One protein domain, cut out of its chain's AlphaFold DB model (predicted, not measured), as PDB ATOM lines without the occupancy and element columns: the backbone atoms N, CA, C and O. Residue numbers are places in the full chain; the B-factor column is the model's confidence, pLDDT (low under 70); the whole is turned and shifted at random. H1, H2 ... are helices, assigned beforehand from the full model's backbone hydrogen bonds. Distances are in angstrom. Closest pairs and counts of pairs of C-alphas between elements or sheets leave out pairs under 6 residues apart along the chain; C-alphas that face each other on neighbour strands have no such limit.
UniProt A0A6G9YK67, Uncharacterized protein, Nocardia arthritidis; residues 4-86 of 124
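AT A GLANCE: This is residues 4 to 86 of the 124 residues of an uncharacterized protein of Nocardia arthritidis (UniProt A0A6G9YK67). One helix, H4, runs through the middle of a small helical cluster, and H1, H2 and H5 pack on different parts of it at large angles. The short H3 lies at the opposite end of the long axis from H2, near the first turn of H5, and residues 32 to 43 run back from H2 to H3 along the side of H4 away from H1. The printed part has 83 residues, with five named helices in the order H1 to H5 and no named strand; the class is all helix. The whole is compact, with a radius of gyration of the C-alphas of 12.4 A and spans of 37 by 27 by 19 A.

HOW THE PARTS SIT: H1, residues 4 to 16, touches H4, residues 55 to 68, with residues 11 to 16 alone, meeting residues 57 to 61 of H4. Their closest C-alphas, those of Ala 15 and Ala 57, are 5.1 A apart, and the two helices run the same way at a steep tilt of 62 degrees. H2, residues 21 to 31, touches residues 63 to 68 of H4, about perpendicular to it at 88 degrees; the closest C-alphas are those of Val 21 and Arg 64, 6.5 A apart. H3, residues 44 to 49, touches no helix. It is close to but not clearly touching H5, residues 72 to 85, with the C-alphas of Val 44 and Ser 73 closest at 5.4 A. H3 and H1 are only just apart, at 8.5 A. H4 is the hub, touching three helices. It touches H5 through residues 61 to 66 of H4 and 72 to 76 of H5, about perpendicular at 87 degrees, with the C-alphas of Ala 65 and Val 72 closest at 5.3 A. H2 and H5 are apart. In H1, H2, H3, H4 and H5 every O i to N i+4 pair is within hydrogen-bond range.

IN THESE COORDINATES: H1 begins at C-alpha 4, at (89.427, 116.382, 102.168), and measures 18.4 A from first to last C-alpha. H2, residues 21 to 31, measures 15.5 A, and H3 is the short helix of residues 44 to 49. H4 begins at C-alpha 55, at (99.449, 126.584, 112.198), and measures 19.9 A to C-alpha 68. H5 measures 19.8 A and ends at C-alpha 85, at (104.642, 113.369, 89.546).

THE WHOLE: The two C-alphas farthest apart are those of Val 4 and Asn 31, at 37.5 A. The printed part has no cut. The link from H2 to H3, 12 residues, is long; the links H1 to H2, H3 to H4 and H4 to H5 are tight. The mean pLDDT of the printed part is 86.1, and residues 84 to 86 are under 70.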
ATOM      1  N   VAL A   4      88.985 115.226 101.370       84.31
ATOM      2  CA  VAL A   4      89.427 116.382 102.168       84.31
ATOM      3  C   VAL A   4      90.479 115.981 103.203       84.31
ATOM      4  O   VAL A   4      91.505 116.646 103.306       84.31
ATOM      5  N   GLU A   5      90.263 114.881 103.931       83.25
ATOM      6  CA  GLU A   5      91.235 114.402 104.922       83.25
ATOM      7  C   GLU A   5      92.517 113.899 104.252       83.25
ATOM      8  O   GLU A   5      93.607 114.155 104.750       83.25
ATOM      9  N   GLN A   6      92.406 113.247 103.093       82.62
ATOM     10  CA  GLN A   6      93.568 112.830 102.314       82.62
ATOM     11  C   GLN A   6      94.418 114.035 101.899       82.62
ATOM     12  O   GLN A   6      95.601 114.091 102.217       82.62
ATOM     13  N   VAL A   7      93.810 115.038 101.257       84.38
ATOM     14  CA  VAL A   7      94.522 116.251 100.826       84.38
ATOM     15  C   VAL A   7      95.123 116.988 102.021       84.38
ATOM     16  O   VAL A   7      96.256 117.456 101.952       84.38
ATOM     17  N   ARG A   8      94.413 117.042 103.151       89.56
ATOM     18  CA  ARG A   8      94.939 117.607 104.397       89.56
ATOM     19  C   ARG A   8      96.203 116.886 104.872       89.56
ATOM     20  O   ARG A   8      97.177 117.555 105.215       89.56
ATOM     21  N   GLN A   9      96.212 115.554 104.890       88.38
ATOM     22  CA  GLN A   9      97.391 114.779 105.295       88.38
ATOM     23  C   GLN A   9      98.568 114.966 104.335       88.38
ATOM     24  O   GLN A   9      99.704 115.121 104.788       88.38
ATOM     25  N   GLU A  10      98.309 115.030 103.029       86.31
ATOM     26  CA  GLU A  10      99.346 115.312 102.032       86.31
ATOM     27  C   GLU A  10      99.960 116.701 102.235       86.31
ATOM     28  O   GLU A  10     101.180 116.850 102.277       86.31
ATOM     29  N   LEU A  11      99.133 117.723 102.467       90.56
ATOM     30  CA  LEU A  11      99.586 119.087 102.754       90.56
ATOM     31  C   LEU A  11     100.425 119.169 104.040       90.56
ATOM     32  O   LEU A  11     101.450 119.855 104.071       90.56
ATOM     33  N   ILE A  12     100.030 118.450 105.095       92.12
ATOM     34  CA  ILE A  12     100.809 118.348 106.340       92.12
ATOM     35  C   ILE A  12     102.154 117.662 106.076       92.12
ATOM     36  O   ILE A  12     103.194 118.122 106.557       92.12
ATOM     37  N   THR A  13     102.148 116.577 105.306       90.06
ATOM     38  CA  THR A  13     103.355 115.828 104.942       90.06
ATOM     39  C   THR A  13     104.313 116.698 104.132       90.06
ATOM     40  O   THR A  13     105.498 116.779 104.454       90.06
ATOM     41  N   LEU A  14     103.792 117.433 103.151       89.81
ATOM     42  CA  LEU A  14     104.531 118.378 102.316       89.81
ATOM     43  C   LEU A  14     105.176 119.491 103.151       89.81
ATOM     44  O   LEU A  14     106.359 119.797 102.977       89.81
ATOM     45  N   ALA A  15     104.443 120.056 104.111       92.38
ATOM     46  CA  ALA A  15     104.975 121.078 105.007       92.38
ATOM     47  C   ALA A  15     106.090 120.544 105.925       92.38
ATOM     48  O   ALA A  15     107.059 121.252 106.195       92.38
ATOM     49  N   ARG A  16     105.980 119.292 106.387       91.75
ATOM     50  CA  ARG A  16     106.961 118.656 107.288       91.75
ATOM     51  C   ARG A  16     108.192 118.112 106.572       91.75
ATOM     52  O   ARG A  16     109.253 117.999 107.184       91.75
ATOM     53  N   ARG A  17     108.070 117.760 105.292       90.12
ATOM     54  CA  ARG A  17     109.177 117.242 104.487       90.12
ATOM     55  C   ARG A  17     110.247 118.314 104.319       90.12
ATOM     56  O   ARG A  17     109.940 119.430 103.910       90.12
ATOM     57  N   ARG A  18     111.508 117.957 104.570       89.12
ATOM     58  CA  ARG A  18     112.659 118.816 104.270       89.12
ATOM     59  C   ARG A  18     112.859 118.896 102.751       89.12
ATOM     60  O   ARG A  18     112.956 117.861 102.090       89.12
ATOM     61  N   VAL A  19     112.937 120.103 102.205       88.06
ATOM     62  CA  VAL A  19     113.136 120.390 100.773       88.06
ATOM     63  C   VAL A  19     114.270 121.403 100.579       88.06
ATOM     64  O   VAL A  19     114.591 122.131 101.515       88.06
ATOM     65  N   PRO A  20     114.895 121.504  99.391       89.31
ATOM     66  CA  PRO A  20     116.048 122.388  99.182       89.31
ATOM     67  C   PRO A  20     115.817 123.857  99.569       89.31
ATOM     68  O   PRO A  20     116.722 124.487 100.119       89.31
ATOM     69  N   VAL A  21     114.604 124.388  99.353       89.12
ATOM     70  CA  VAL A  21     114.243 125.765  99.740       89.12
ATOM     71  C   VAL A  21     114.331 125.997 101.254       89.12
ATOM     72  O   VAL A  21     114.578 127.122 101.683       89.12
ATOM     73  N   ASP A  22     114.252 124.946 102.080       92.44
ATOM     74  CA  ASP A  22     114.413 125.067 103.532       92.44
ATOM     75  C   ASP A  22     115.793 125.585 103.933       92.44
ATOM     76  O   ASP A  22     115.907 126.268 104.940       92.44
ATOM     77  N   ASN A  23     116.838 125.327 103.144       91.94
ATOM     78  CA  ASN A  23     118.160 125.877 103.442       91.94
ATOM     79  C   ASN A  23     118.176 127.406 103.300       91.94
ATOM     80  O   ASN A  23     118.860 128.092 104.055       91.94
ATOM     81  N   VAL A  24     117.407 127.940 102.347       90.38
ATOM     82  CA  VAL A  24     117.274 129.387 102.138       90.38
ATOM     83  C   VAL A  24     116.383 129.997 103.218       90.38
ATOM     84  O   VAL A  24     116.720 131.049 103.754       90.38
ATOM     85  N   VAL A  25     115.288 129.318 103.581       89.94
ATOM     86  CA  VAL A  25     114.425 129.718 104.706       89.94
ATOM     87  C   VAL A  25     115.243 129.814 105.991       89.94
ATOM     88  O   VAL A  25     115.278 130.876 106.603       89.94
ATOM     89  N   ASP A  26     115.964 128.753 106.348       90.50
ATOM     90  CA  ASP A  26     116.756 128.702 107.574       90.50
ATOM     91  C   ASP A  26     117.873 129.770 107.563       90.50
ATOM     92  O   ASP A  26     118.122 130.424 108.576       90.50
ATOM     93  N   PHE A  27     118.514 130.010 106.409       89.19
ATOM     94  CA  PHE A  27     119.488 131.096 106.255       89.19
ATOM     95  C   PHE A  27     118.851 132.469 106.510       89.19
ATOM     96  O   PHE A  27     119.421 133.287 107.233       89.19
ATOM     97  N   ILE A  28     117.670 132.734 105.951       87.19
ATOM     98  CA  ILE A  28     116.975 134.011 106.138       87.19
ATOM     99  C   ILE A  28     116.531 134.186 107.592       87.19
ATOM    100  O   ILE A  28     116.757 135.256 108.151       87.19
ATOM    101  N   GLU A  29     115.969 133.154 108.223       86.62
ATOM    102  CA  GLU A  29     115.554 133.190 109.634       86.62
ATOM    103  C   GLU A  29     116.726 133.490 110.578       86.62
ATOM    104  O   GLU A  29     116.562 134.207 111.563       86.62
ATOM    105  N   GLN A  30     117.924 132.991 110.263       88.50
ATOM    106  CA  GLN A  30     119.126 133.223 111.067       88.50
ATOM    107  C   GLN A  30     119.768 134.598 110.834       88.50
ATOM    108  O   GLN A  30     120.434 135.114 111.730       88.50
ATOM    109  N   ASN A  31     119.606 135.187 109.643       87.12
ATOM    110  CA  ASN A  31     120.383 136.361 109.219       87.12
ATOM    111  C   ASN A  31     119.548 137.631 108.992       87.12
ATOM    112  O   ASN A  31     120.116 138.710 108.828       87.12
ATOM    113  N   SER A  32     118.218 137.539 108.974       79.50
ATOM    114  CA  SER A  32     117.336 138.675 108.689       79.50
ATOM    115  C   SER A  32     116.523 139.083 109.910       79.50
ATOM    116  O   SER A  32     115.867 138.270 110.547       79.50
ATOM    117  N   ALA A  33     116.472 140.389 110.185       72.44
ATOM    118  CA  ALA A  33     115.612 140.951 111.232       72.44
ATOM    119  C   ALA A  33     114.111 140.933 110.869       72.44
ATOM    120  O   ALA A  33     113.271 141.306 111.687       72.44
ATOM    121  N   ARG A  34     113.764 140.566 109.628       76.06
ATOM    122  CA  ARG A  34     112.387 140.498 109.132       76.06
ATOM    123  C   ARG A  34     112.151 139.186 108.408       76.06
ATOM    124  O   ARG A  34     112.903 138.831 107.505       76.06
ATOM    125  N   THR A  35     111.065 138.525 108.781       75.44
ATOM    126  CA  THR A  35     110.564 137.339 108.097       75.44
ATOM    127  C   THR A  35     109.955 137.738 106.748       75.44
ATOM    128  O   THR A  35     109.152 138.678 106.713       75.44
ATOM    129  N   PRO A  36     110.305 137.054 105.644       80.00
ATOM    130  CA  PRO A  36     109.643 137.234 104.359       80.00
ATOM    131  C   PRO A  36     108.135 137.015 104.496       80.00
ATOM    132  O   PRO A  36     107.698 136.051 105.125       80.00
ATOM    133  N   GLN A  37     107.342 137.912 103.916       82.62
ATOM    134  CA  GLN A  37     105.892 137.762 103.862       82.62
ATOM    135  C   GLN A  37     105.502 137.230 102.491       82.62
ATOM    136  O   GLN A  37     105.912 137.784 101.473       82.62
ATOM    137  N   ALA A  38     104.735 136.144 102.483       82.69
ATOM    138  CA  ALA A  38     104.181 135.606 101.256       82.69
ATOM    139  C   ALA A  38     103.020 136.473 100.781       82.69
ATOM    140  O   ALA A  38     102.282 137.043 101.590       82.69
ATOM    141  N   GLU A  39     102.826 136.509  99.470       85.56
ATOM    142  CA  GLU A  39     101.582 136.997  98.903       85.56
ATOM    143  C   GLU A  39     100.464 135.990  99.203       85.56
ATOM    144  O   GLU A  39     100.581 134.794  98.918       85.56
ATOM    145  N   ILE A  40      99.397 136.484  99.835       82.75
ATOM    146  CA  ILE A  40      98.189 135.715 100.128       82.75
ATOM    147  C   ILE A  40      97.145 136.072  99.075       82.75
ATOM    148  O   ILE A  40      96.638 137.193  99.060       82.75
ATOM    149  N   ASP A  41      96.838 135.116  98.209       81.56
ATOM    150  CA  ASP A  41      95.792 135.226  97.195       81.56
ATOM    151  C   ASP A  41      94.437 134.696  97.704       81.56
ATOM    152  O   ASP A  41      94.308 134.193  98.823       81.56
ATOM    153  N   GLU A  42      93.392 134.837  96.889       76.44
ATOM    154  CA  GLU A  42      92.036 134.396  97.237       76.44
ATOM    155  C   GLU A  42      91.938 132.863  97.393       76.44
ATOM    156  O   GLU A  42      91.230 132.371  98.285       76.44
ATOM    157  N   ASP A  43      92.720 132.116  96.605       78.38
ATOM    158  CA  ASP A  43      92.747 130.649  96.556       78.38
ATOM    159  C   ASP A  43      93.304 130.026  97.855       78.38
ATOM    160  O   ASP A  43      92.913 128.918  98.242       78.38
ATOM    161  N   VAL A  44      94.139 130.755  98.606       82.19
ATOM    162  CA  VAL A  44      94.620 130.361  99.947       82.19
ATOM    163  C   VAL A  44      93.486 130.084 100.933       82.19
ATOM    164  O   VAL A  44      93.644 129.274 101.853       82.19
ATOM    165  N   THR A  45      92.322 130.713 100.759       77.56
ATOM    166  CA  THR A  45      91.190 130.563 101.683       77.56
ATOM    167  C   THR A  45      90.779 129.096 101.851       77.56
ATOM    168  O   THR A  45      90.380 128.691 102.947       77.56
ATOM    169  N   ALA A  46      90.937 128.275 100.808       76.19
ATOM    170  CA  ALA A  46      90.670 126.842 100.873       76.19
ATOM    171  C   ALA A  46      91.645 126.098 101.807       76.19
ATOM    172  O   ALA A  46      91.221 125.234 102.573       76.19
ATOM    173  N   LEU A  47      92.931 126.469 101.822       75.62
ATOM    174  CA  LEU A  47      93.947 125.858 102.692       75.62
ATOM    175  C   LEU A  47      93.622 126.049 104.178       75.62
ATOM    176  O   LEU A  47      93.813 125.138 104.980       75.62
ATOM    177  N   ILE A  48      93.078 127.212 104.532       78.44
ATOM    178  CA  ILE A  48      92.750 127.553 105.919       78.44
ATOM    179  C   ILE A  48      91.368 127.021 106.309       78.44
ATOM    180  O   ILE A  48      91.213 126.451 107.385       78.44
ATOM    181  N   ARG A  49      90.351 127.218 105.458       82.88
ATOM    182  CA  ARG A  49      88.945 126.965 105.823       82.88
ATOM    183  C   ARG A  49      88.435 125.575 105.471       82.88
ATOM    184  O   ARG A  49      87.499 125.117 106.111       82.88
ATOM    185  N   VAL A  50      88.983 124.943 104.432       85.19
ATOM    186  CA  VAL A  50      88.514 123.630 103.955       85.19
ATOM    187  C   VAL A  50      89.388 122.517 104.515       85.19
ATOM    188  O   VAL A  50      88.864 121.509 104.976       85.19
ATOM    189  N   TYR A  51      90.708 122.703 104.496       86.69
ATOM    190  CA  TYR A  51      91.658 121.678 104.941       86.69
ATOM    191  C   TYR A  51      92.134 121.857 106.386       86.69
ATOM    192  O   TYR A  51      92.811 120.969 106.899       86.69
ATOM    193  N   GLU A  52      91.789 122.971 107.044       88.75
ATOM    194  CA  GLU A  52      92.085 123.239 108.462       88.75
ATOM    195  C   GLU A  52      93.520 122.831 108.850       88.75
ATOM    196  O   GLU A  52      93.757 121.996 109.740       88.75
ATOM    197  N   LEU A  53      94.494 123.358 108.097       89.12
ATOM    198  CA  LEU A  53      95.897 123.019 108.300       89.12
ATOM    199  C   LEU A  53      96.380 123.488 109.683       89.12
ATOM    200  O   LEU A  53      96.068 124.608 110.099       89.12
ATOM    201  N   PRO A  54      97.189 122.673 110.383       91.75
ATOM    202  CA  PRO A  54      97.901 123.110 111.575       91.75
ATOM    203  C   PRO A  54      98.717 124.385 111.317       91.75
ATOM    204  O   PRO A  54      99.299 124.557 110.244       91.75
ATOM    205  N   VAL A  55      98.785 125.271 112.314       90.44
ATOM    206  CA  VAL A  55      99.449 126.584 112.198       90.44
ATOM    207  C   VAL A  55     100.926 126.453 111.811       90.44
ATOM    208  O   VAL A  55     101.430 127.255 111.032       90.44
ATOM    209  N   ASP A  56     101.622 125.438 112.319       91.00
ATOM    210  CA  ASP A  56     103.015 125.142 111.976       91.00
ATOM    211  C   ASP A  56     103.175 124.757 110.499       91.00
ATOM    212  O   ASP A  56     104.047 125.296 109.813       91.00
ATOM    213  N   ALA A  57     102.296 123.886 109.992       91.75
ATOM    214  CA  ALA A  57     102.296 123.484 108.589       91.75
ATOM    215  C   ALA A  57     101.998 124.681 107.674       91.75
ATOM    216  O   ALA A  57     102.727 124.927 106.713       91.75
ATOM    217  N   TRP A  58     100.979 125.471 108.024       91.50
ATOM    218  CA  TRP A  58     100.629 126.706 107.328       91.50
ATOM    219  C   TRP A  58     101.807 127.689 107.264       91.50
ATOM    220  O   TRP A  58     102.189 128.139 106.184       91.50
ATOM    221  N   ASN A  59     102.435 127.977 108.407       90.81
ATOM    222  CA  ASN A  59     103.555 128.913 108.480       90.81
ATOM    223  C   ASN A  59     104.737 128.460 107.621       90.81
ATOM    224  O   ASN A  59     105.358 129.288 106.952       90.81
ATOM    225  N   ARG A  60     105.040 127.155 107.595       92.50
ATOM    226  CA  ARG A  60     106.145 126.643 106.778       92.50
ATOM    227  C   ARG A  60     105.875 126.810 105.283       92.50
ATOM    228  O   ARG A  60     106.778 127.226 104.563       92.50
ATOM    229  N   LEU A  61     104.650 126.548 104.821       92.44
ATOM    230  CA  LEU A  61     104.265 126.755 103.419       92.44
ATOM    231  C   LEU A  61     104.346 128.234 103.022       92.44
ATOM    232  O   LEU A  61     104.910 128.551 101.977       92.44
ATOM    233  N   CYS A  62     103.881 129.138 103.887       92.12
ATOM    234  CA  CYS A  62     104.015 130.580 103.681       92.12
ATOM    235  C   CYS A  62     105.476 131.015 103.567       92.12
ATOM    236  O   CYS A  62     105.834 131.736 102.641       92.12
ATOM    237  N   LEU A  63     106.345 130.561 104.470       92.62
ATOM    238  CA  LEU A  63     107.767 130.909 104.430       92.62
ATOM    239  C   LEU A  63     108.428 130.462 103.127       92.62
ATOM    240  O   LEU A  63     109.148 131.236 102.499       92.62
ATOM    241  N   ARG A  64     108.156 129.230 102.696       94.31
ATOM    242  CA  ARG A  64     108.704 128.698 101.444       94.31
ATOM    243  C   ARG A  64     108.193 129.462 100.226       94.31
ATOM    244  O   ARG A  64     109.001 129.800  99.362       94.31
ATOM    245  N   ALA A  65     106.903 129.792 100.184       94.00
ATOM    246  CA  ALA A  65     106.319 130.610  99.124       94.00
ATOM    247  C   ALA A  65     106.953 132.011  99.076       94.00
ATOM    248  O   ALA A  65     107.401 132.455  98.020       94.00
ATOM    249  N   ALA A  66     107.100 132.658 100.237       93.12
ATOM    250  CA  ALA A  66     107.703 133.981 100.362       93.12
ATOM    251  C   ALA A  66     109.159 134.010  99.881       93.12
ATOM    252  O   ALA A  66     109.555 134.903  99.137       93.12
ATOM    253  N   VAL A  67     109.957 133.015 100.277       93.00
ATOM    254  CA  VAL A  67     111.354 132.878  99.841       93.00
ATOM    255  C   VAL A  67     111.456 132.565  98.348       93.00
ATOM    256  O   VAL A  67     112.390 133.014  97.689       93.00
ATOM    257  N   SER A  68     110.483 131.832  97.811       91.19
ATOM    258  CA  SER A  68     110.397 131.519  96.382       91.19
ATOM    259  C   SER A  68     109.839 132.678  95.547       91.19
ATOM    260  O   SER A  68     109.866 132.605  94.321       91.19
ATOM    261  N   GLY A  69     109.346 133.746  96.187       91.38
ATOM    262  CA  GLY A  69     108.788 134.917  95.514       91.38
ATOM    263  C   GLY A  69     107.488 134.637  94.757       91.38
ATOM    264  O   GLY A  69     107.221 135.309  93.764       91.38
ATOM    265  N   VAL A  70     106.709 133.643  95.192       92.50
ATOM    266  CA  VAL A  70     105.437 133.261  94.560       92.50
ATOM    267  C   VAL A  70     104.284 133.304  95.569       92.50
ATOM    268  O   VAL A  70     104.525 133.161  96.775       92.50
ATOM    269  N   PRO A  71     103.029 133.466  95.110       92.12
ATOM    270  CA  PRO A  71     101.858 133.331  95.969       92.12
ATOM    271  C   PRO A  71     101.770 131.946  96.621       92.12
ATOM    272  O   PRO A  71     102.222 130.939  96.065       92.12
ATOM    273  N   VAL A  72     101.175 131.873  97.816       91.94
ATOM    274  CA  VAL A  72     101.096 130.608  98.569       91.94
ATOM    275  C   VAL A  72     100.285 129.546  97.821       91.94
ATOM    276  O   VAL A  72     100.674 128.376  97.851       91.94
ATOM    277  N   SER A  73      99.194 129.912  97.137       90.00
ATOM    278  CA  SER A  73      98.404 128.926  96.387       90.00
ATOM    279  C   SER A  73      99.202 128.314  95.234       90.00
ATOM    280  O   SER A  73      99.158 127.098  95.044       90.00
ATOM    281  N   ASP A  74      99.995 129.124  94.529       91.00
ATOM    282  CA  ASP A  74     100.843 128.675  93.427       91.00
ATOM    283  C   ASP A  74     101.983 127.787  93.920       91.00
ATOM    284  O   ASP A  74     102.243 126.742  93.318       91.00
ATOM    285  N   TYR A  75     102.609 128.143  95.047       91.81
ATOM    286  CA  TYR A  75     103.612 127.295  95.691       91.81
ATOM    287  C   TYR A  75     103.030 125.917  96.035       91.81
ATOM    288  O   TYR A  75     103.558 124.888  95.616       91.81
ATOM    289  N   VAL A  76     101.901 125.887  96.748       89.56
ATOM    290  CA  VAL A  76     101.260 124.632  97.163       89.56
ATOM    291  C   VAL A  76     100.803 123.815  95.956       89.56
ATOM    292  O   VAL A  76     101.040 122.611  95.912       89.56
ATOM    293  N   ARG A  77     100.192 124.451  94.953       88.25
ATOM    294  CA  ARG A  77      99.771 123.790  93.710       88.25
ATOM    295  C   ARG A  77     100.962 123.156  92.996       88.25
ATOM    296  O   ARG A  77     100.868 122.006  92.573       88.25
ATOM    297  N   HIS A  78     102.073 123.881  92.871       88.12
ATOM    298  CA  HIS A  78     103.289 123.363  92.256       88.12
ATOM    299  C   HIS A  78     103.824 122.143  93.010       88.12
ATOM    300  O   HIS A  78     104.085 121.114  92.393       88.12
ATOM    301  N   GLU A  79     103.932 122.229  94.333       86.88
ATOM    302  CA  GLU A  79     104.445 121.137  95.161       86.88
ATOM    303  C   GLU A  79     103.524 119.907  95.135       86.88
ATOM    304  O   GLU A  79     104.017 118.789  95.026       86.88
ATOM    305  N   ILE A  80     102.195 120.081  95.123       81.38
ATOM    306  CA  ILE A  80     101.247 118.969  94.924       81.38
ATOM    307  C   ILE A  80     101.455 118.314  93.554       81.38
ATOM    308  O   ILE A  80     101.463 117.091  93.467       81.38
ATOM    309  N   ILE A  81     101.652 119.096  92.486       81.38
ATOM    310  CA  ILE A  81     101.929 118.558  91.143       81.38
ATOM    311  C   ILE A  81     103.275 117.825  91.110       81.38
ATOM    312  O   ILE A  81     103.418 116.807  90.437       81.38
ATOM    313  N   VAL A  82     104.290 118.331  91.810       77.56
ATOM    314  CA  VAL A  82     105.591 117.660  91.920       77.56
ATOM    315  C   VAL A  82     105.460 116.359  92.710       77.56
ATOM    316  O   VAL A  82     106.020 115.353  92.282       77.56
ATOM    317  N   LEU A  83     104.698 116.346  93.806       71.31
ATOM    318  CA  LEU A  83     104.398 115.132  94.566       71.31
ATOM    319  C   LEU A  83     103.600 114.127  93.735       71.31
ATOM    320  O   LEU A  83     103.957 112.960  93.713       71.31
ATOM    321  N   SER A  84     102.586 114.567  92.987       66.38
ATOM    322  CA  SER A  84     101.804 113.668  92.132       66.38
ATOM    323  C   SER A  84     102.620 113.118  90.960       66.38
ATOM    324  O   SER A  84     102.349 112.029  90.468       66.38
ATOM    325  N   ARG A  85     103.646 113.853  90.514       66.12
ATOM    326  CA  ARG A  85     104.642 113.369  89.546       66.12
ATOM    327  C   ARG A  85     105.687 112.458  90.178       66.12
ATOM    328  O   ARG A  85     106.273 111.641  89.471       66.12
ATOM    329  N   GLN A  86     105.923 112.567  91.484       62.00
ATOM    330  CA  GLN A  86     106.633 111.556  92.261       62.00
ATOM    331  C   GLN A  86     105.686 110.376  92.509       62.00
ATOM    332  O   GLN A  86     105.388 110.056  93.654       62.00
TER     333      GLN A  86